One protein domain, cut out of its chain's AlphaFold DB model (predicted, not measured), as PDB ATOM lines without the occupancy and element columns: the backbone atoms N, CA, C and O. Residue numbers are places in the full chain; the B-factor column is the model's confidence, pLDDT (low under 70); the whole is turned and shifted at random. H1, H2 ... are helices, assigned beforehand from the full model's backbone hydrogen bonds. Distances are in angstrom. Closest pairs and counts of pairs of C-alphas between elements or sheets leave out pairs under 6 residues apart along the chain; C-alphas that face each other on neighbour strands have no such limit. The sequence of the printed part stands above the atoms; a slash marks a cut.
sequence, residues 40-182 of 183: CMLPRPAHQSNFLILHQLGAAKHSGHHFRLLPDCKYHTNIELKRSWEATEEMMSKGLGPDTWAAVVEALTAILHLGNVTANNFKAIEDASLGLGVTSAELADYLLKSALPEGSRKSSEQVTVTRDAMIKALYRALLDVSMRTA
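What this domain is: This is residues 40 to 182 of the 183 residues of an uncharacterized protein of Kockovaella imperatae (UniProt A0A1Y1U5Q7). Long helix H6 runs beside H3, and H4 folds back on another side of H3. At one end H2 meets H3 in a corner with short H1 between them; at the other, H5 bridges H4 and H6, while residues 43 to 49 stick out. The printed part has 143 residues, with six named helices in the order H1 to H6 and no named strand: all helix. It is compact, with a radius of gyration of the C-alphas of 15.8 A and spans of 49 by 33 by 25 A.

Where its parts are: H1, residues 52 to 59, begins at C-alpha 52 (52.683, -22.470, 43.526). H2 is residues 79 to 96, 25.3 A long; H3, 98 to 114, 24.3 A; H4, 122 to 132, 15.3 A; H5, 136 to 144. H6, residues 156 to 181, spans 37.3 A and ends at C-alpha 181 (53.727, -8.697, 58.982).

How they stand to each other: H3 is the hub, touching four helices. H3 and H4 form a helical hairpin at a shallow tilt of 23 degrees, opposite ways; their closest C-alphas, Ala 110 and Ala 128, are 4.2 A apart. H6 touches H3 at a shallow tilt of 15 degrees, opposite ways, closest at C-alphas Ile 111 and Ile 167, 5.9 A. Packing is mostly crossed, the touching helices mostly not at a shallow tilt. H2, with residues 89 to 93 alone, touches H3 at a steep 49 degrees, C-alphas Ser 93 and Trp 101 being closest at 5.4 A. H1 touches H2, C-alphas Gln 56 and Leu 81 closest at 4.9 A. H5 touches H4, C-alphas Glu 126 and Ser 136 closest at 5.1 A, and H6, Leu 143 and Val 159 at 5.8 A. H4 and H6 are apart. Every O i to N i+4 pair is within hydrogen-bond range in H1, H2, H3, H5 and H6; in H4, 6 of 7.

The domain as a whole: The C-alphas farthest apart, Arg 83 and Pro 149, are 49.4 A apart. The printed part has no cut; the links H1 to H2 and H5 to H6 are long. Residues 41 to 46, 61 to 77 and 182 have pLDDT under 70.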
ATOM      1  N   CYS A  40      48.283 -13.611  36.036       80.31
ATOM      2  CA  CYS A  40      47.192 -13.435  35.080       80.31
ATOM      3  C   CYS A  40      46.950 -14.645  34.162       80.31
ATOM      4  O   CYS A  40      47.753 -15.577  34.072       80.31
ATOM      5  N   MET A  41      45.815 -14.597  33.456       64.31
ATOM      6  CA  MET A  41      45.323 -15.656  32.562       64.31
ATOM      7  C   MET A  41      45.627 -15.417  31.070       64.31
ATOM      8  O   MET A  41      45.281 -16.265  30.249       64.31
ATOM      9  N   LEU A  42      46.278 -14.302  30.703       59.66
ATOM     10  CA  LEU A  42      46.801 -14.071  29.343       59.66
ATOM     11  C   LEU A  42      47.712 -15.223  28.905       59.66
ATOM     12  O   LEU A  42      48.300 -15.853  29.787       59.66
ATOM     13  N   PRO A  43      47.814 -15.527  27.590       58.50
ATOM     14  CA  PRO A  43      48.347 -16.798  27.115       58.50
ATOM     15  C   PRO A  43      49.710 -17.070  27.743       58.50
ATOM     16  O   PRO A  43      50.733 -16.495  27.372       58.50
ATOM     17  N   ARG A  44      49.696 -17.944  28.753       65.38
ATOM     18  CA  ARG A  44      50.908 -18.401  29.407       65.38
ATOM     19  C   ARG A  44      51.625 -19.284  28.398       65.38
ATOM     20  O   ARG A  44      50.966 -20.097  27.744       65.38
ATOM     21  N   PRO A  45      52.956 -19.184  28.281       69.25
ATOM     22  CA  PRO A  45      53.705 -20.167  27.515       69.25
ATOM     23  C   PRO A  45      53.311 -21.572  27.993       69.25
ATOM     24  O   PRO A  45      53.215 -21.790  29.202       69.25
ATOM     25  N   ALA A  46      53.075 -22.511  27.070       64.06
ATOM     26  CA  ALA A  46      52.430 -23.811  27.328       64.06
ATOM     27  C   ALA A  46      53.099 -24.685  28.415       64.06
ATOM     28  O   ALA A  46      52.539 -25.687  28.855       64.06
ATOM     29  N   HIS A  47      54.292 -24.305  28.870       71.06
ATOM     30  CA  HIS A  47      55.096 -25.015  29.863       71.06
ATOM     31  C   HIS A  47      55.282 -24.229  31.167       71.06
ATOM     32  O   HIS A  47      56.134 -24.577  31.982       71.06
ATOM     33  N   GLN A  48      54.531 -23.143  31.359       74.94
ATOM     34  CA  GLN A  48      54.628 -22.291  32.534       74.94
ATOM     35  C   GLN A  48      53.378 -22.386  33.403       74.94
ATOM     36  O   GLN A  48      52.250 -22.231  32.938       74.94
ATOM     37  N   SER A  49      53.600 -22.593  34.697       78.00
ATOM     38  CA  SER A  49      52.566 -22.560  35.721       78.00
ATOM     39  C   SER A  49      52.449 -21.168  36.351       78.00
ATOM     40  O   SER A  49      53.362 -20.333  36.274       78.00
ATOM     41  N   ASN A  50      51.296 -20.930  36.981       85.50
ATOM     42  CA  ASN A  50      51.114 -19.832  37.931       85.50
ATOM     43  C   ASN A  50      51.960 -20.064  39.205       85.50
ATOM     44  O   ASN A  50      52.561 -21.129  39.357       85.50
ATOM     45  N   PHE A  51      51.977 -19.104  40.127       88.19
ATOM     46  CA  PHE A  51      52.601 -19.255  41.440       88.19
ATOM     47  C   PHE A  51      52.065 -20.478  42.192       88.19
ATOM     48  O   PHE A  51      50.867 -20.760  42.172       88.19
ATOM     49  N   LEU A  52      52.971 -21.194  42.866       88.00
ATOM     50  CA  LEU A  52      52.683 -22.470  43.526       88.00
ATOM     51  C   LEU A  52      51.526 -22.370  44.529       88.00
ATOM     52  O   LEU A  52      50.667 -23.248  44.541       88.00
ATOM     53  N   ILE A  53      51.465 -21.272  45.286       88.88
ATOM     54  CA  ILE A  53      50.442 -21.037  46.312       88.88
ATOM     55  C   ILE A  53      49.012 -21.091  45.759       88.88
ATOM     56  O   ILE A  53      48.113 -21.596  46.416       88.88
ATOM     57  N   LEU A  54      48.805 -20.654  44.513       87.94
ATOM     58  CA  LEU A  54      47.491 -20.678  43.870       87.94
ATOM     59  C   LEU A  54      47.079 -22.099  43.459       87.94
ATOM     60  O   LEU A  54      45.898 -22.436  43.496       87.94
ATOM     61  N   HIS A  55      48.046 -22.951  43.102       85.81
ATOM     62  CA  HIS A  55      47.787 -24.368  42.816       85.81
ATOM     63  C   HIS A  55      47.556 -25.169  44.096       85.81
ATOM     64  O   HIS A  55      46.675 -26.023  44.118       85.81
ATOM     65  N   GLN A  56      48.320 -24.877  45.153       87.62
ATOM     66  CA  GLN A  56      48.132 -25.450  46.488       87.62
ATOM     67  C   GLN A  56      46.741 -25.110  47.035       87.62
ATOM     68  O   GLN A  56      46.001 -26.014  47.413       87.62
ATOM     69  N   LEU A  57      46.352 -23.831  46.976       86.56
ATOM     70  CA  LEU A  57      45.030 -23.370  47.394       86.56
ATOM     71  C   LEU A  57      43.917 -24.059  46.598       86.56
ATOM     72  O   LEU A  57      42.977 -24.590  47.180       86.56
ATOM     73  N   GLY A  58      44.049 -24.129  45.268       81.94
ATOM     74  CA  GLY A  58      43.104 -24.870  44.433       81.94
ATOM     75  C   GLY A  58      42.981 -26.344  44.843       81.94
ATOM     76  O   GLY A  58      41.873 -26.881  44.871       81.94
ATOM     77  N   ALA A  59      44.097 -26.998  45.182       79.81
ATOM     78  CA  ALA A  59      44.112 -28.386  45.642       79.81
ATOM     79  C   ALA A  59      43.489 -28.570  47.039       79.81
ATOM     80  O   ALA A  59      42.959 -29.638  47.347       79.81
ATOM     81  N   ALA A  60      43.494 -27.522  47.865       77.62
ATOM     82  CA  ALA A  60      42.928 -27.508  49.211       77.62
ATOM     83  C   ALA A  60      41.406 -27.271  49.256       77.62
ATOM     84  O   ALA A  60      40.840 -27.187  50.346       77.62
ATOM     85  N   LYS A  61      40.713 -27.232  48.102       69.88
ATOM     86  CA  LYS A  61      39.263 -26.959  47.984       69.88
ATOM     87  C   LYS A  61      38.368 -27.740  48.961       69.88
ATOM     88  O   LYS A  61      37.318 -27.249  49.365       69.88
ATOM     89  N   HIS A  62      38.776 -28.944  49.357       60.44
ATOM     90  CA  HIS A  62      37.999 -29.828  50.230       60.44
ATOM     91  C   HIS A  62      38.444 -29.832  51.703       60.44
ATOM     92  O   HIS A  62      37.934 -30.635  52.479       60.44
ATOM     93  N   SER A  63      39.380 -28.966  52.100       61.00
ATOM     94  CA  SER A  63      40.014 -29.013  53.425       61.00
ATOM     95  C   SER A  63      39.352 -28.123  54.493       61.00
ATOM     96  O   SER A  63      39.846 -28.075  55.613       61.00
ATOM     97  N   GLY A  64      38.238 -27.430  54.207       57.38
ATOM     98  CA  GLY A  64      37.602 -26.529  55.182       57.38
ATOM     99  C   GLY A  64      36.504 -25.610  54.627       57.38
ATOM    100  O   GLY A  64      36.170 -25.645  53.443       57.38
ATOM    101  N   HIS A  65      35.924 -24.780  55.501       45.81
ATOM    102  CA  HIS A  65      34.770 -23.922  55.190       45.81
ATOM    103  C   HIS A  65      35.108 -22.699  54.318       45.81
ATOM    104  O   HIS A  65      34.266 -22.292  53.517       45.81
ATOM    105  N   HIS A  66      36.338 -22.180  54.397       51.62
ATOM    106  CA  HIS A  66      36.811 -21.014  53.628       51.62
ATOM    107  C   HIS A  66      36.986 -21.296  52.124       51.62
ATOM    108  O   HIS A  66      37.128 -20.381  51.322       51.62
ATOM    109  N   PHE A  67      36.937 -22.568  51.722       59.38
ATOM    110  CA  PHE A  67      37.262 -23.013  50.367       59.38
ATOM    111  C   PHE A  67      36.040 -23.346  49.502       59.38
ATOM    112  O   PHE A  67      36.192 -23.725  48.339       59.38
ATOM    113  N   ARG A  68      34.818 -23.212  50.046       51.56
ATOM    114  CA  ARG A  68      33.568 -23.618  49.371       51.56
ATOM    115  C   ARG A  68      33.316 -22.893  48.050       51.56
ATOM    116  O   ARG A  68      32.585 -23.421  47.216       51.56
ATOM    117  N   LEU A  69      33.927 -21.728  47.859       58.09
ATOM    118  CA  LEU A  69      33.778 -20.942  46.642       58.09
ATOM    119  C   LEU A  69      34.836 -21.271  45.584       58.09
ATOM    120  O   LEU A  69      34.569 -21.030  44.418       58.09
ATOM    121  N   LEU A  70      35.968 -21.911  45.917       64.75
ATOM    122  CA  LEU A  70      37.078 -22.048  44.968       64.75
ATOM    123  C   LEU A  70      36.634 -22.628  43.608       64.75
ATOM    124  O   LEU A  70      35.968 -23.675  43.564       64.75
ATOM    125  N   PRO A  71      37.022 -21.994  42.485       61.66
ATOM    126  CA  PRO A  71      36.684 -22.495  41.163       61.66
ATOM    127  C   PRO A  71      37.285 -23.886  40.952       61.66
ATOM    128  O   PRO A  71      38.308 -24.229  41.548       61.66
ATOM    129  N   ASP A  72      36.649 -24.704  40.111       62.53
ATOM    130  CA  ASP A  72      37.159 -26.043  39.815       62.53
ATOM    131  C   ASP A  72      38.573 -25.953  39.246       62.53
ATOM    132  O   ASP A  72      38.812 -25.447  38.147       62.53
ATOM    133  N   CYS A  73      39.537 -26.429  40.029       63.31
ATOM    134  CA  CYS A  73      40.926 -26.446  39.628       63.31
ATOM    135  C   CYS A  73      41.272 -27.830  39.071       63.31
ATOM    136  O   CYS A  73      40.856 -28.872  39.585       63.31
ATOM    137  N   LYS A  74      42.105 -27.867  38.028       66.00
ATOM    138  CA  LYS A  74      42.593 -29.122  37.430       66.00
ATOM    139  C   LYS A  74      43.404 -29.984  38.417       66.00
ATOM    140  O   LYS A  74      43.657 -31.151  38.146       66.00
ATOM    141  N   TYR A  75      43.813 -29.414  39.548       64.94
ATOM    142  CA  TYR A  75      44.758 -30.002  40.495       64.94
ATOM    143  C   TYR A  75      44.123 -30.487  41.807       64.94
ATOM    144  O   TYR A  75      44.856 -30.872  42.711       64.94
ATOM    145  N   HIS A  76      42.789 -30.511  41.919       61.38
ATOM    146  CA  HIS A  76      42.070 -30.863  43.155       61.38
ATOM    147  C   HIS A  76      42.359 -32.283  43.681       61.38
ATOM    148  O   HIS A  76      42.156 -32.554  44.859       61.38
ATOM    149  N   THR A  77      42.874 -33.182  42.838       63.78
ATOM    150  CA  THR A  77      43.284 -34.547  43.216       63.78
ATOM    151  C   THR A  77      44.781 -34.694  43.501       63.78
ATOM    152  O   THR A  77      45.246 -35.791  43.809       63.78
ATOM    153  N   ASN A  78      45.571 -33.621  43.399       80.50
ATOM    154  CA  ASN A  78      47.015 -33.698  43.586       80.50
ATOM    155  C   ASN A  78      47.385 -33.719  45.082       80.50
ATOM    156  O   ASN A  78      47.383 -32.691  45.762       80.50
ATOM    157  N   ILE A  79      47.752 -34.906  45.573       80.31
ATOM    158  CA  ILE A  79      48.123 -35.156  46.974       80.31
ATOM    159  C   ILE A  79      49.369 -34.361  47.394       80.31
ATOM    160  O   ILE A  79      49.439 -33.895  48.530       80.31
ATOM    161  N   GLU A  80      50.346 -34.176  46.502       84.94
ATOM    162  CA  GLU A  80      51.566 -33.419  46.813       84.94
ATOM    163  C   GLU A  80      51.253 -31.938  47.039       84.94
ATOM    164  O   GLU A  80      51.741 -31.344  48.000       84.94
ATOM    165  N   LEU A  81      50.389 -31.353  46.205       85.31
ATOM    166  CA  LEU A  81      49.944 -29.968  46.373       85.31
ATOM    167  C   LEU A  81      49.132 -29.782  47.654       85.31
ATOM    168  O   LEU A  81      49.308 -28.766  48.321       85.31
ATOM    169  N   LYS A  82      48.310 -30.768  48.033       83.94
ATOM    170  CA  LYS A  82      47.564 -30.734  49.296       83.94
ATOM    171  C   LYS A  82      48.490 -30.784  50.516       83.94
ATOM    172  O   LYS A  82      48.380 -29.933  51.389       83.94
ATOM    173  N   ARG A  83      49.452 -31.712  50.556       86.81
ATOM    174  CA  ARG A  83      50.453 -31.767  51.642       86.81
ATOM    175  C   ARG A  83      51.292 -30.495  51.706       86.81
ATOM    176  O   ARG A  83      51.608 -29.993  52.777       86.81
ATOM    177  N   SER A  84      51.653 -29.964  50.540       88.94
ATOM    178  CA  SER A  84      52.402 -28.718  50.461       88.94
ATOM    179  C   SER A  84      51.575 -27.514  50.923       88.94
ATOM    180  O   SER A  84      52.163 -26.585  51.464       88.94
ATOM    181  N   TRP A  85      50.252 -27.526  50.733       90.31
ATOM    182  CA  TRP A  85      49.344 -26.534  51.310       90.31
ATOM    183  C   TRP A  85      49.323 -26.614  52.836       90.31
ATOM    184  O   TRP A  85      49.519 -25.590  53.475       90.31
ATOM    185  N   GLU A  86      49.152 -27.810  53.409       89.25
ATOM    186  CA  GLU A  86      49.116 -28.022  54.867       89.25
ATOM    187  C   GLU A  86      50.384 -27.472  55.546       89.25
ATOM    188  O   GLU A  86      50.299 -26.766  56.548       89.25
ATOM    189  N   ALA A  87      51.558 -27.705  54.947       90.44
ATOM    190  CA  ALA A  87      52.818 -27.142  55.431       90.44
ATOM    191  C   ALA A  87      52.868 -25.605  55.326       90.44
ATOM    192  O   ALA A  87      53.323 -24.934  56.254       90.44
ATOM    193  N   THR A  88      52.397 -25.031  54.212       91.19
ATOM    194  CA  THR A  88      52.307 -23.571  54.059       91.19
ATOM    195  C   THR A  88      51.353 -22.971  55.091       91.19
ATOM    196  O   THR A  88      51.699 -21.988  55.736       91.19
ATOM    197  N   GLU A  89      50.172 -23.558  55.267       90.12
ATOM    198  CA  GLU A  89      49.155 -23.115  56.218       90.12
ATOM    199  C   GLU A  89      49.687 -23.139  57.654       90.12
ATOM    200  O   GLU A  89      49.555 -22.146  58.370       90.12
ATOM    201  N   GLU A  90      50.380 -24.210  58.050       90.56
ATOM    202  CA  GLU A  90      51.015 -24.292  59.363       90.56
ATOM    203  C   GLU A  90      52.057 -23.180  59.570       90.56
ATOM    204  O   GLU A  90      52.050 -22.502  60.600       90.56
ATOM    205  N   MET A  91      52.957 -22.973  58.602       90.06
ATOM    206  CA  MET A  91      54.014 -21.963  58.715       90.06
ATOM    207  C   MET A  91      53.461 -20.536  58.708       90.06
ATOM    208  O   MET A  91      53.873 -19.712  59.524       90.06
ATOM    209  N   MET A  92      52.532 -20.238  57.802       90.31
ATOM    210  CA  MET A  92      51.993 -18.891  57.626       90.31
ATOM    211  C   MET A  92      51.046 -18.505  58.761       90.31
ATOM    212  O   MET A  92      51.107 -17.370  59.219       90.31
ATOM    213  N   SER A  93      50.243 -19.441  59.277       89.00
ATOM    214  CA  SER A  93      49.392 -19.198  60.449       89.00
ATOM    215  C   SER A  93      50.224 -18.892  61.701       89.00
ATOM    216  O   SER A  93      49.886 -17.990  62.465       89.00
ATOM    217  N   LYS A  94      51.374 -19.563  61.879       89.06
ATOM    218  CA  LYS A  94      52.322 -19.239  62.962       89.06
ATOM    219  C   LYS A  94      53.028 -17.897  62.747       89.06
ATOM    220  O   LYS A  94      53.217 -17.165  63.710       89.06
ATOM    221  N   GLY A  95      53.435 -17.593  61.513       88.00
ATOM    222  CA  GLY A  95      54.217 -16.393  61.198       88.00
ATOM    223  C   GLY A  95      53.404 -15.097  61.121       88.00
ATOM    224  O   GLY A  95      53.907 -14.049  61.502       88.00
ATOM    225  N   LEU A  96      52.164 -15.152  60.630       88.31
ATOM    226  CA  LEU A  96      51.278 -13.987  60.473       88.31
ATOM    227  C   LEU A  96      50.208 -13.878  61.564       88.31
ATOM    228  O   LEU A  96      49.562 -12.837  61.697       88.31
ATOM    229  N   GLY A  97      49.983 -14.967  62.298       90.25
ATOM    230  CA  GLY A  97      48.793 -15.169  63.111       90.25
ATOM    231  C   GLY A  97      47.615 -15.725  62.290       90.25
ATOM    232  O   GLY A  97      47.527 -15.490  61.077       90.25
ATOM    233  N   PRO A  98      46.692 -16.456  62.942       89.12
ATOM    234  CA  PRO A  98      45.603 -17.163  62.267       89.12
ATOM    235  C   PRO A  98      44.635 -16.222  61.536       89.12
ATOM    236  O   PRO A  98      44.262 -16.512  60.403       89.12
ATOM    237  N   ASP A  99      44.286 -15.079  62.133       89.25
ATOM    238  CA  ASP A  99      43.329 -14.131  61.542       89.25
ATOM    239  C   ASP A  99      43.897 -13.454  60.287       89.25
ATOM    240  O   ASP A  99      43.248 -13.401  59.241       89.25
ATOM    241  N   THR A 100      45.151 -12.992  60.356       89.75
ATOM    242  CA  THR A 100      45.843 -12.402  59.203       89.75
ATOM    243  C   THR A 100      46.000 -13.424  58.083       89.75
ATOM    244  O   THR A 100      45.795 -13.102  56.913       89.75
ATOM    245  N   TRP A 101      46.357 -14.666  58.425       90.62
ATOM    246  CA  TRP A 101      46.461 -15.735  57.442       90.62
ATOM    247  C   TRP A 101      45.109 -16.037  56.788       90.62
ATOM    248  O   TRP A 101      45.049 -16.129  55.564       90.62
ATOM    249  N   ALA A 102      44.018 -16.108  57.552       88.31
ATOM    250  CA  ALA A 102      42.679 -16.307  57.002       88.31
ATOM    251  C   ALA A 102      42.312 -15.213  55.982       88.31
ATOM    252  O   ALA A 102      41.909 -15.535  54.863       88.31
ATOM    253  N   ALA A 103      42.569 -13.941  56.304       88.06
ATOM    254  CA  ALA A 103      42.362 -12.829  55.373       88.06
ATOM    255  C   ALA A 103      43.230 -12.950  54.103       88.06
ATOM    256  O   ALA A 103      42.783 -12.648  52.993       88.06
ATOM    257  N   VAL A 104      44.469 -13.441  54.233       90.62
ATOM    258  CA  VAL A 104      45.341 -13.725  53.081       90.62
ATOM    259  C   VAL A 104      44.747 -14.820  52.191       90.62
ATOM    260  O   VAL A 104      44.751 -14.685  50.965       90.62
ATOM    261  N   VAL A 105      44.208 -15.889  52.780       89.94
ATOM    262  CA  VAL A 105      43.555 -16.985  52.045       89.94
ATOM    263  C   VAL A 105      42.294 -16.506  51.321       89.94
ATOM    264  O   VAL A 105      42.074 -16.881  50.164       89.94
ATOM    265  N   GLU A 106      41.492 -15.647  51.949       88.31
ATOM    266  CA  GLU A 106      40.313 -15.031  51.328       88.31
ATOM    267  C   GLU A 106      40.701 -14.158  50.125       88.31
ATOM    268  O   GLU A 106      40.135 -14.312  49.038       88.31
ATOM    269  N   ALA A 107      41.749 -13.340  50.259       90.38
ATOM    270  CA  ALA A 107      42.267 -12.531  49.158       90.38
ATOM    271  C   ALA A 107      42.816 -13.388  47.997       90.38
ATOM    272  O   ALA A 107      42.563 -13.093  46.825       90.38
ATOM    273  N   LEU A 108      43.535 -14.483  48.284       90.81
ATOM    274  CA  LEU A 108      43.991 -15.432  47.255       90.81
ATOM    275  C   LEU A 108      42.816 -16.112  46.543       90.81
ATOM    276  O   LEU A 108      42.854 -16.307  45.325       90.81
ATOM    277  N   THR A 109      41.766 -16.449  47.290       88.19
ATOM    278  CA  THR A 109      40.531 -17.027  46.752       88.19
ATOM    279  C   THR A 109      39.849 -16.040  45.808       88.19
ATOM    280  O   THR A 109      39.536 -16.397  44.670       88.19
ATOM    281  N   ALA A 110      39.725 -14.770  46.205       90.19
ATOM    282  CA  ALA A 110      39.198 -13.720  45.340       90.19
ATOM    283  C   ALA A 110      40.020 -13.550  44.052       90.19
ATOM    284  O   ALA A 110      39.444 -13.427  42.972       90.19
ATOM    285  N   ILE A 111      41.354 -13.621  44.123       91.62
ATOM    286  CA  ILE A 111      42.228 -13.576  42.936       91.62
ATOM    287  C   ILE A 111      41.921 -14.726  41.963       91.62
ATOM    288  O   ILE A 111      41.888 -14.513  40.746       91.62
ATOM    289  N   LEU A 112      41.658 -15.936  42.468       88.38
ATOM    290  CA  LEU A 112      41.267 -17.076  41.630       88.38
ATOM    291  C   LEU A 112      39.903 -16.858  40.959       88.38
ATOM    292  O   LEU A 112      39.752 -17.171  39.777       88.38
ATOM    293  N   HIS A 113      38.934 -16.283  41.674       88.56
ATOM    294  CA  HIS A 113      37.629 -15.926  41.110       88.56
ATOM    295  C   HIS A 113      37.719 -14.826  40.061       88.56
ATOM    296  O   HIS A 113      37.153 -14.975  38.976       88.56
ATOM    297  N   LEU A 114      38.505 -13.778  40.333       90.75
ATOM    298  CA  LEU A 114      38.787 -12.721  39.369       90.75
ATOM    299  C   LEU A 114      39.324 -13.305  38.067       90.75
ATOM    300  O   LEU A 114      38.892 -12.876  37.007       90.75
ATOM    301  N   GLY A 115      40.182 -14.329  38.116       87.50
ATOM    302  CA  GLY A 115      40.690 -15.016  36.923       87.50
ATOM    303  C   GLY A 115      39.609 -15.606  36.003       87.50
ATOM    304  O   GLY A 115      39.851 -15.752  34.804       87.50
ATOM    305  N   ASN A 116      38.413 -15.889  36.531       86.12
ATOM    306  CA  ASN A 116      37.266 -16.422  35.787       86.12
ATOM    307  C   ASN A 116      36.257 -15.350  35.355       86.12
ATOM    308  O   ASN A 116      35.265 -15.672  34.690       86.12
ATOM    309  N   VAL A 117      36.483 -14.084  35.716       87.75
ATOM    310  CA  VAL A 117      35.614 -12.988  35.293       87.75
ATOM    311  C   VAL A 117      35.736 -12.797  33.786       87.75
ATOM    312  O   VAL A 117      36.822 -12.624  33.220       87.75
ATOM    313  N   THR A 118      34.573 -12.812  33.147       83.06
ATOM    314  CA  THR A 118      34.355 -12.445  31.750       83.06
ATOM    315  C   THR A 118      33.194 -11.456  31.699       83.06
ATOM    316  O   THR A 118      32.468 -11.303  32.681       83.06
ATOM    317  N   ALA A 119      32.970 -10.816  30.549       75.56
ATOM    318  CA  ALA A 119      31.896  -9.833  30.389       75.56
ATOM    319  C   ALA A 119      30.483 -10.368  30.714       75.56
ATOM    320  O   ALA A 119      29.576  -9.558  30.896       75.56
ATOM    321  N   ASN A 120      30.300 -11.694  30.780       78.31
ATOM    322  CA  ASN A 120      29.013 -12.359  31.010       78.31
ATOM    323  C   ASN A 120      28.999 -13.267  32.258       78.31
ATOM    324  O   ASN A 120      27.999 -13.936  32.503       78.31
ATOM    325  N   ASN A 121      30.086 -13.333  33.038       80.44
ATOM    326  CA  ASN A 121      30.187 -14.224  34.199       80.44
ATOM    327  C   ASN A 121      30.022 -13.452  35.515       80.44
ATOM    328  O   ASN A 121      31.001 -13.177  36.209       80.44
ATOM    329  N   PHE A 122      28.776 -13.107  35.847       82.81
ATOM    330  CA  PHE A 122      28.441 -12.361  37.065       82.81
ATOM    331  C   PHE A 122      28.721 -13.144  38.351       82.81
ATOM    332  O   PHE A 122      29.163 -12.553  39.330       82.81
ATOM    333  N   LYS A 123      28.581 -14.475  38.330       88.00
ATOM    334  CA  LYS A 123      28.875 -15.320  39.496       88.00
ATOM    335  C   LYS A 123      30.330 -15.183  39.960       88.00
ATOM    336  O   LYS A 123      30.593 -15.042  41.145       88.00
ATOM    337  N   ALA A 124      31.281 -15.150  39.022       87.81
ATOM    338  CA  ALA A 124      32.688 -14.939  39.367       87.81
ATOM    339  C   ALA A 124      32.954 -13.561  40.002       87.81
ATOM    340  O   ALA A 124      33.894 -13.430  40.781       87.81
ATOM    341  N   ILE A 125      32.142 -12.548  39.679       91.12
ATOM    342  CA  ILE A 125      32.221 -11.218  40.297       91.12
ATOM    343  C   ILE A 125      31.678 -11.272  41.728       91.12
ATOM    344  O   ILE A 125      32.323 -10.754  42.632       91.12
ATOM    345  N   GLU A 126      30.533 -11.922  41.946       90.19
ATOM    346  CA  GLU A 126      29.955 -12.106  43.284       90.19
ATOM    347  C   GLU A 126      30.933 -12.829  44.215       90.19
ATOM    348  O   GLU A 126      31.287 -12.305  45.270       90.19
ATOM    349  N   ASP A 127      31.464 -13.970  43.777       88.62
ATOM    350  CA  ASP A 127      32.405 -14.756  44.575       88.62
ATOM    351  C   ASP A 127      33.702 -13.975  44.871       88.62
ATOM    352  O   ASP A 127      34.229 -14.026  45.983       88.62
ATOM    353  N   ALA A 128      34.213 -13.213  43.895       90.94
ATOM    354  CA  ALA A 128      35.387 -12.364  44.093       90.94
ATOM    355  C   ALA A 128      35.116 -11.208  45.067       90.94
ATOM    356  O   ALA A 128      35.980 -10.881  45.876       90.94
ATOM    357  N   SER A 129      33.931 -10.594  45.007       91.75
ATOM    358  CA  SER A 129      33.577  -9.459  45.868       91.75
ATOM    359  C   SER A 129      33.534  -9.830  47.351       91.75
ATOM    360  O   SER A 129      34.007  -9.051  48.177       91.75
ATOM    361  N   LEU A 130      33.094 -11.055  47.674       88.19
ATOM    362  CA  LEU A 130      33.072 -11.571  49.045       88.19
ATOM    363  C   LEU A 130      34.476 -11.595  49.660       88.19
ATOM    364  O   LEU A 130      34.676 -11.059  50.743       88.19
ATOM    365  N   GLY A 131      35.458 -12.157  48.948       83.38
ATOM    366  CA  GLY A 131      36.839 -12.239  49.442       83.38
ATOM    367  C   GLY A 131      37.607 -10.911  49.415       83.38
ATOM    368  O   GLY A 131      38.673 -10.815  50.014       83.38
ATOM    369  N   LEU A 132      37.092  -9.887  48.726       89.56
ATOM    370  CA  LEU A 132      37.662  -8.532  48.718       89.56
ATOM    371  C   LEU A 132      36.990  -7.588  49.723       89.56
ATOM    372  O   LEU A 132      37.477  -6.474  49.906       89.56
ATOM    373  N   GLY A 133      35.882  -8.001  50.345       89.06
ATOM    374  CA  GLY A 133      35.119  -7.154  51.260       89.06
ATOM    375  C   GLY A 133      34.469  -5.942  50.583       89.06
ATOM    376  O   GLY A 133      34.313  -4.902  51.218       89.06
ATOM    377  N   VAL A 134      34.110  -6.057  49.300       93.69
ATOM    378  CA  VAL A 134      33.401  -5.017  48.528       93.69
ATOM    379  C   VAL A 134      32.058  -5.549  48.042       93.69
ATOM    380  O   VAL A 134      31.826  -6.758  48.040       93.69
ATOM    381  N   THR A 135      31.158  -4.677  47.595       94.75
ATOM    382  CA  THR A 135      29.906  -5.140  46.985       94.75
ATOM    383  C   THR A 135      30.140  -5.656  45.561       94.75
ATOM    384  O   THR A 135      31.022  -5.192  44.832       94.75
ATOM    385  N   SER A 136      29.308  -6.603  45.119       92.94
ATOM    386  CA  SER A 136      29.343  -7.100  43.738       92.94
ATOM    387  C   SER A 136      29.059  -5.993  42.718       92.94
ATOM    388  O   SER A 136      29.632  -6.010  41.631       92.94
ATOM    389  N   ALA A 137      28.233  -5.005  43.078       92.19
ATOM    390  CA  ALA A 137      27.941  -3.837  42.254       92.19
ATOM    391  C   ALA A 137      29.173  -2.936  42.070       92.19
ATOM    392  O   ALA A 137      29.495  -2.582  40.939       92.19
ATOM    393  N   GLU A 138      29.901  -2.618  43.146       93.81
ATOM    394  CA  GLU A 138      31.138  -1.824  43.066       93.81
ATOM    395  C   GLU A 138      32.202  -2.527  42.219       93.81
ATOM    396  O   GLU A 138      32.832  -1.912  41.353       93.81
ATOM    397  N   LEU A 139      32.377  -3.836  42.425       94.19
ATOM    398  CA  LEU A 139      33.340  -4.616  41.657       94.19
ATOM    399  C   LEU A 139      32.931  -4.731  40.181       94.19
ATOM    400  O   LEU A 139      33.779  -4.602  39.295       94.19
ATOM    401  N   ALA A 140      31.641  -4.938  39.898       92.50
ATOM    402  CA  ALA A 140      31.113  -4.965  38.538       92.50
ATOM    403  C   ALA A 140      31.293  -3.614  37.839       92.50
ATOM    404  O   ALA A 140      31.728  -3.582  36.689       92.50
ATOM    405  N   ASP A 141      31.023  -2.506  38.523       91.44
ATOM    406  CA  ASP A 141      31.208  -1.164  37.980       91.44
ATOM    407  C   ASP A 141      32.673  -0.927  37.614       91.44
ATOM    408  O   ASP A 141      32.975  -0.537  36.483       91.44
ATOM    409  N   TYR A 142      33.597  -1.284  38.506       91.81
ATOM    410  CA  TYR A 142      35.024  -1.182  38.225       91.81
ATOM    411  C   TYR A 142      35.462  -2.065  37.046       91.81
ATOM    412  O   TYR A 142      36.225  -1.628  36.180       91.81
ATOM    413  N   LEU A 143      34.994  -3.313  36.975       92.06
ATOM    414  CA  LEU A 143      35.437  -4.273  35.960       92.06
ATOM    415  C   LEU A 143      34.758  -4.086  34.602       92.06
ATOM    416  O   LEU A 143      35.381  -4.385  33.584       92.06
ATOM    417  N   LEU A 144      33.516  -3.595  34.562       91.50
ATOM    418  CA  LEU A 144      32.664  -3.622  33.369       91.50
ATOM    419  C   LEU A 144      32.318  -2.239  32.814       91.50
ATOM    420  O   LEU A 144      32.032  -2.154  31.619       91.50
ATOM    421  N   LYS A 145      32.345  -1.163  33.610       90.62
ATOM    422  CA  LYS A 145      32.046   0.194  33.119       90.62
ATOM    423  C   LYS A 145      33.324   0.953  32.783       90.62
ATOM    424  O   LYS A 145      34.322   0.863  33.493       90.62
ATOM    425  N   SER A 146      33.323   1.674  31.674       84.81
ATOM    426  CA  SER A 146      34.406   2.565  31.280       84.81
ATOM    427  C   SER A 146      34.226   3.925  31.944       84.81
ATOM    428  O   SER A 146      33.108   4.422  32.077       84.81
ATOM    429  N   ALA A 147      35.344   4.550  32.305       81.81
ATOM    430  CA  ALA A 147      35.354   5.961  32.669       81.81
ATOM    431  C   ALA A 147      35.164   6.866  31.436       81.81
ATOM    432  O   ALA A 147      34.752   8.011  31.581       81.81
ATOM    433  N   LEU A 148      35.457   6.366  30.224       80.50
ATOM    434  CA  LEU A 148      35.383   7.130  28.976       80.50
ATOM    435  C   LEU A 148      34.878   6.264  27.802       80.50
ATOM    436  O   LEU A 148      35.514   5.251  27.489       80.50
ATOM    437  N   PRO A 149      33.783   6.659  27.121       78.50
ATOM    438  CA  PRO A 149      32.767   7.600  27.605       78.50
ATOM    439  C   PRO A 149      32.150   7.094  28.922       78.50
ATOM    440  O   PRO A 149      31.993   5.885  29.108       78.50
ATOM    441  N   GLU A 150      31.867   8.007  29.849       82.38
ATOM    442  CA  GLU A 150      31.447   7.680  31.217       82.38
ATOM    443  C   GLU A 150      30.220   6.759  31.233       82.38
ATOM    444  O   GLU A 150      29.236   6.984  30.529       82.38
ATOM    445  N   GLY A 151      30.304   5.669  31.999       75.69
ATOM    446  CA  GLY A 151      29.211   4.709  32.156       75.69
ATOM    447  C   GLY A 151      29.007   3.756  30.972       75.69
ATOM    448  O   GLY A 151      28.165   2.862  31.058       75.69
ATOM    449  N   SER A 152      29.784   3.884  29.890       87.19
ATOM    450  CA  SER A 152      29.736   2.925  28.780       87.19
ATOM    451  C   SER A 152      30.281   1.555  29.186       87.19
ATOM    452  O   SER A 152      31.116   1.434  30.081       87.19
ATOM    453  N   ARG A 153      29.815   0.486  28.535       90.12
ATOM    454  CA  ARG A 153      30.300  -0.873  28.812       90.12
ATOM    455  C   ARG A 153      31.673  -1.082  28.171       90.12
ATOM    456  O   ARG A 153      31.845  -0.831  26.981       90.12
ATOM    457  N   LYS A 154      32.631  -1.592  28.946       90.38
ATOM    458  CA  LYS A 154      33.940  -2.033  28.455       90.38
ATOM    459  C   LYS A 154      33.782  -3.178  27.447       90.38
ATOM    460  O   LYS A 154      32.949  -4.069  27.627       90.38
ATOM    461  N   SER A 155      34.623  -3.191  26.415       89.94
ATOM    462  CA  SER A 155      34.774  -4.346  25.525       89.94
ATOM    463  C   SER A 155      35.343  -5.553  26.282       89.94
ATOM    464  O   SER A 155      35.978  -5.404  27.328       89.94
ATOM    465  N   SER A 156      35.177  -6.768  25.752       88.62
ATOM    466  CA  SER A 156      35.735  -7.988  26.368       88.62
ATOM    467  C   SER A 156      37.252  -7.914  26.597       88.62
ATOM    468  O   SER A 156      37.765  -8.435  27.592       88.62
ATOM    469  N   GLU A 157      37.972  -7.241  25.698       88.94
ATOM    470  CA  GLU A 157      39.408  -6.999  25.827       88.94
ATOM    471  C   GLU A 157      39.709  -6.020  26.970       88.94
ATOM    472  O   GLU A 157      40.531  -6.316  27.835       88.94
ATOM    473  N   GLN A 158      38.978  -4.906  27.051       90.88
ATOM    474  CA  GLN A 158      39.118  -3.934  28.139       90.88
ATOM    475  C   GLN A 158      38.792  -4.543  29.510       90.88
ATOM    476  O   GLN A 158      39.491  -4.257  30.485       90.88
ATOM    477  N   VAL A 159      37.773  -5.406  29.598       90.69
ATOM    478  CA  VAL A 159      37.458  -6.170  30.819       90.69
ATOM    479  C   VAL A 159      38.639  -7.060  31.201       90.69
ATOM    480  O   VAL A 159      39.067  -7.046  32.352       90.69
ATOM    481  N   THR A 160      39.215  -7.785  30.236       89.50
ATOM    482  CA  THR A 160      40.375  -8.665  30.460       89.50
ATOM    483  C   THR A 160      41.587  -7.886  30.971       89.50
ATOM    484  O   THR A 160      42.189  -8.281  31.967       89.50
ATOM    485  N   VAL A 161      41.909  -6.749  30.349       90.19
ATOM    486  CA  VAL A 161      43.019  -5.880  30.767       90.19
ATOM    487  C   VAL A 161      42.790  -5.319  32.173       90.19
ATOM    488  O   VAL A 161      43.699  -5.359  33.000       90.19
ATOM    489  N   THR A 162      41.578  -4.839  32.467       92.00
ATOM    490  CA  THR A 162      41.226  -4.258  33.776       92.00
ATOM    491  C   THR A 162      41.314  -5.304  34.887       92.00
ATOM    492  O   THR A 162      41.958  -5.084  35.912       92.00
ATOM    493  N   ARG A 163      40.716  -6.475  34.655       92.56
ATOM    494  CA  ARG A 163      40.768  -7.637  35.547       92.56
ATOM    495  C   ARG A 163      42.207  -8.064  35.823       92.56
ATOM    496  O   ARG A 163      42.584  -8.256  36.975       92.56
ATOM    497  N   ASP A 164      43.026  -8.186  34.784       91.75
ATOM    498  CA  ASP A 164      44.418  -8.610  34.923       91.75
ATOM    499  C   ASP A 164      45.265  -7.566  35.662       91.75
ATOM    500  O   ASP A 164      46.116  -7.931  36.472       91.75
ATOM    501  N   ALA A 165      45.025  -6.272  35.433       92.12
ATOM    502  CA  ALA A 165      45.674  -5.202  36.188       92.12
ATOM    503  C   ALA A 165      45.324  -5.271  37.684       92.12
ATOM    504  O   ALA A 165      46.223  -5.213  38.526       92.12
ATOM    505  N   MET A 166      44.046  -5.482  38.012       93.88
ATOM    506  CA  MET A 166      43.578  -5.668  39.387       93.88
ATOM    507  C   MET A 166      44.215  -6.899  40.043       93.88
ATOM    508  O   MET A 166      44.758  -6.792  41.139       93.88
ATOM    509  N   ILE A 167      44.235  -8.047  39.357       93.69
ATOM    510  CA  ILE A 167      44.875  -9.278  39.849       93.69
ATOM    511  C   ILE A 167      46.358  -9.042  40.175       93.69
ATOM    512  O   ILE A 167      46.826  -9.443  41.242       93.69
ATOM    513  N   LYS A 168      47.107  -8.365  39.291       92.94
ATOM    514  CA  LYS A 168      48.527  -8.037  39.525       92.94
ATOM    515  C   LYS A 168      48.707  -7.154  40.754       92.94
ATOM    516  O   LYS A 168      49.608  -7.413  41.552       92.94
ATOM    517  N   ALA A 169      47.879  -6.119  40.882       93.31
ATOM    518  CA  ALA A 169      47.945  -5.168  41.985       93.31
ATOM    519  C   ALA A 169      47.632  -5.845  43.326       93.31
ATOM    520  O   ALA A 169      48.417  -5.723  44.264       93.31
ATOM    521  N   LEU A 170      46.549  -6.627  43.388       93.56
ATOM    522  CA  LEU A 170      46.150  -7.375  44.581       93.56
ATOM    523  C   LEU A 170      47.213  -8.390  44.993       93.56
ATOM    524  O   LEU A 170      47.624  -8.408  46.148       93.56
ATOM    525  N   TYR A 171      47.716  -9.192  44.050       93.62
ATOM    526  CA  TYR A 171      48.737 -10.195  44.355       93.62
ATOM    527  C   TYR A 171      50.036  -9.557  44.869       93.62
ATOM    528  O   TYR A 171      50.668 -10.071  45.792       93.62
ATOM    529  N   ARG A 172      50.431  -8.410  44.299       92.50
ATOM    530  CA  ARG A 172      51.591  -7.650  44.774       92.50
ATOM    531  C   ARG A 172      51.365  -7.105  46.184       92.50
ATOM    532  O   ARG A 172      52.222  -7.311  47.039       92.50
ATOM    533  N   ALA A 173      50.227  -6.451  46.419       91.44
ATOM    534  CA  ALA A 173      49.878  -5.892  47.720       91.44
ATOM    535  C   ALA A 173      49.824  -6.978  48.803       91.44
ATOM    536  O   ALA A 173      50.363  -6.792  49.889       91.44
ATOM    537  N   LEU A 174      49.257  -8.141  48.478       91.81
ATOM    538  CA  LEU A 174      49.183  -9.286  49.373       91.81
ATOM    539  C   LEU A 174      50.569  -9.792  49.789       91.81
ATOM    540  O   LEU A 174      50.804 -10.054  50.970       91.81
ATOM    541  N   LEU A 175      51.497  -9.905  48.833       89.75
ATOM    542  CA  LEU A 175      52.878 -10.272  49.136       89.75
ATOM    543  C   LEU A 175      53.545  -9.207  50.014       89.75
ATOM    544  O   LEU A 175      54.196  -9.550  50.994       89.75
ATOM    545  N   ASP A 176      53.369  -7.927  49.686       87.12
ATOM    546  CA  ASP A 176      53.971  -6.831  50.446       87.12
ATOM    547  C   ASP A 176      53.450  -6.789  51.897       87.12
ATOM    548  O   ASP A 176      54.244  -6.571  52.812       87.12
ATOM    549  N   VAL A 177      52.158  -7.052  52.129       86.25
ATOM    550  CA  VAL A 177      51.577  -7.184  53.478       86.25
ATOM    551  C   VAL A 177      52.145  -8.406  54.192       86.25
ATOM    552  O   VAL A 177      52.683  -8.274  55.287       86.25
ATOM    553  N   SER A 178      52.115  -9.578  53.554       86.06
ATOM    554  CA  SER A 178      52.605 -10.828  54.155       86.06
ATOM    555  C   SER A 178      54.071 -10.716  54.590       86.06
ATOM    556  O   SER A 178      54.446 -11.179  55.659       86.06
ATOM    557  N   MET A 179      54.904 -10.042  53.796       83.50
ATOM    558  CA  MET A 179      56.333  -9.880  54.081       83.50
ATOM    559  C   MET A 179      56.638  -8.793  55.120       83.50
ATOM    560  O   MET A 179      57.720  -8.801  55.701       83.50
ATOM    561  N   ARG A 180      55.724  -7.841  55.345       79.88
ATOM    562  CA  ARG A 180      55.860  -6.827  56.407       79.88
ATOM    563  C   ARG A 180      55.394  -7.346  57.761       79.88
ATOM    564  O   ARG A 180      55.961  -6.941  58.767       79.88
ATOM    565  N   THR A 181      54.365  -8.187  57.764       72.25
ATOM    566  CA  THR A 181      53.727  -8.697  58.982       72.25
ATOM    567  C   THR A 181      54.414  -9.947  59.529       72.25
ATOM    568  O   THR A 181      54.335 -10.198  60.722       72.25
ATOM    569  N   ALA A 182      55.097 -10.727  58.684       59.81
ATOM    570  CA  ALA A 182      55.835 -11.917  59.105       59.81
ATOM    571  C   ALA A 182      57.168 -11.558  59.788       59.81
ATOM    572  O   ALA A 182      58.220 -11.840  59.216       59.81
TER     573      ALA A 182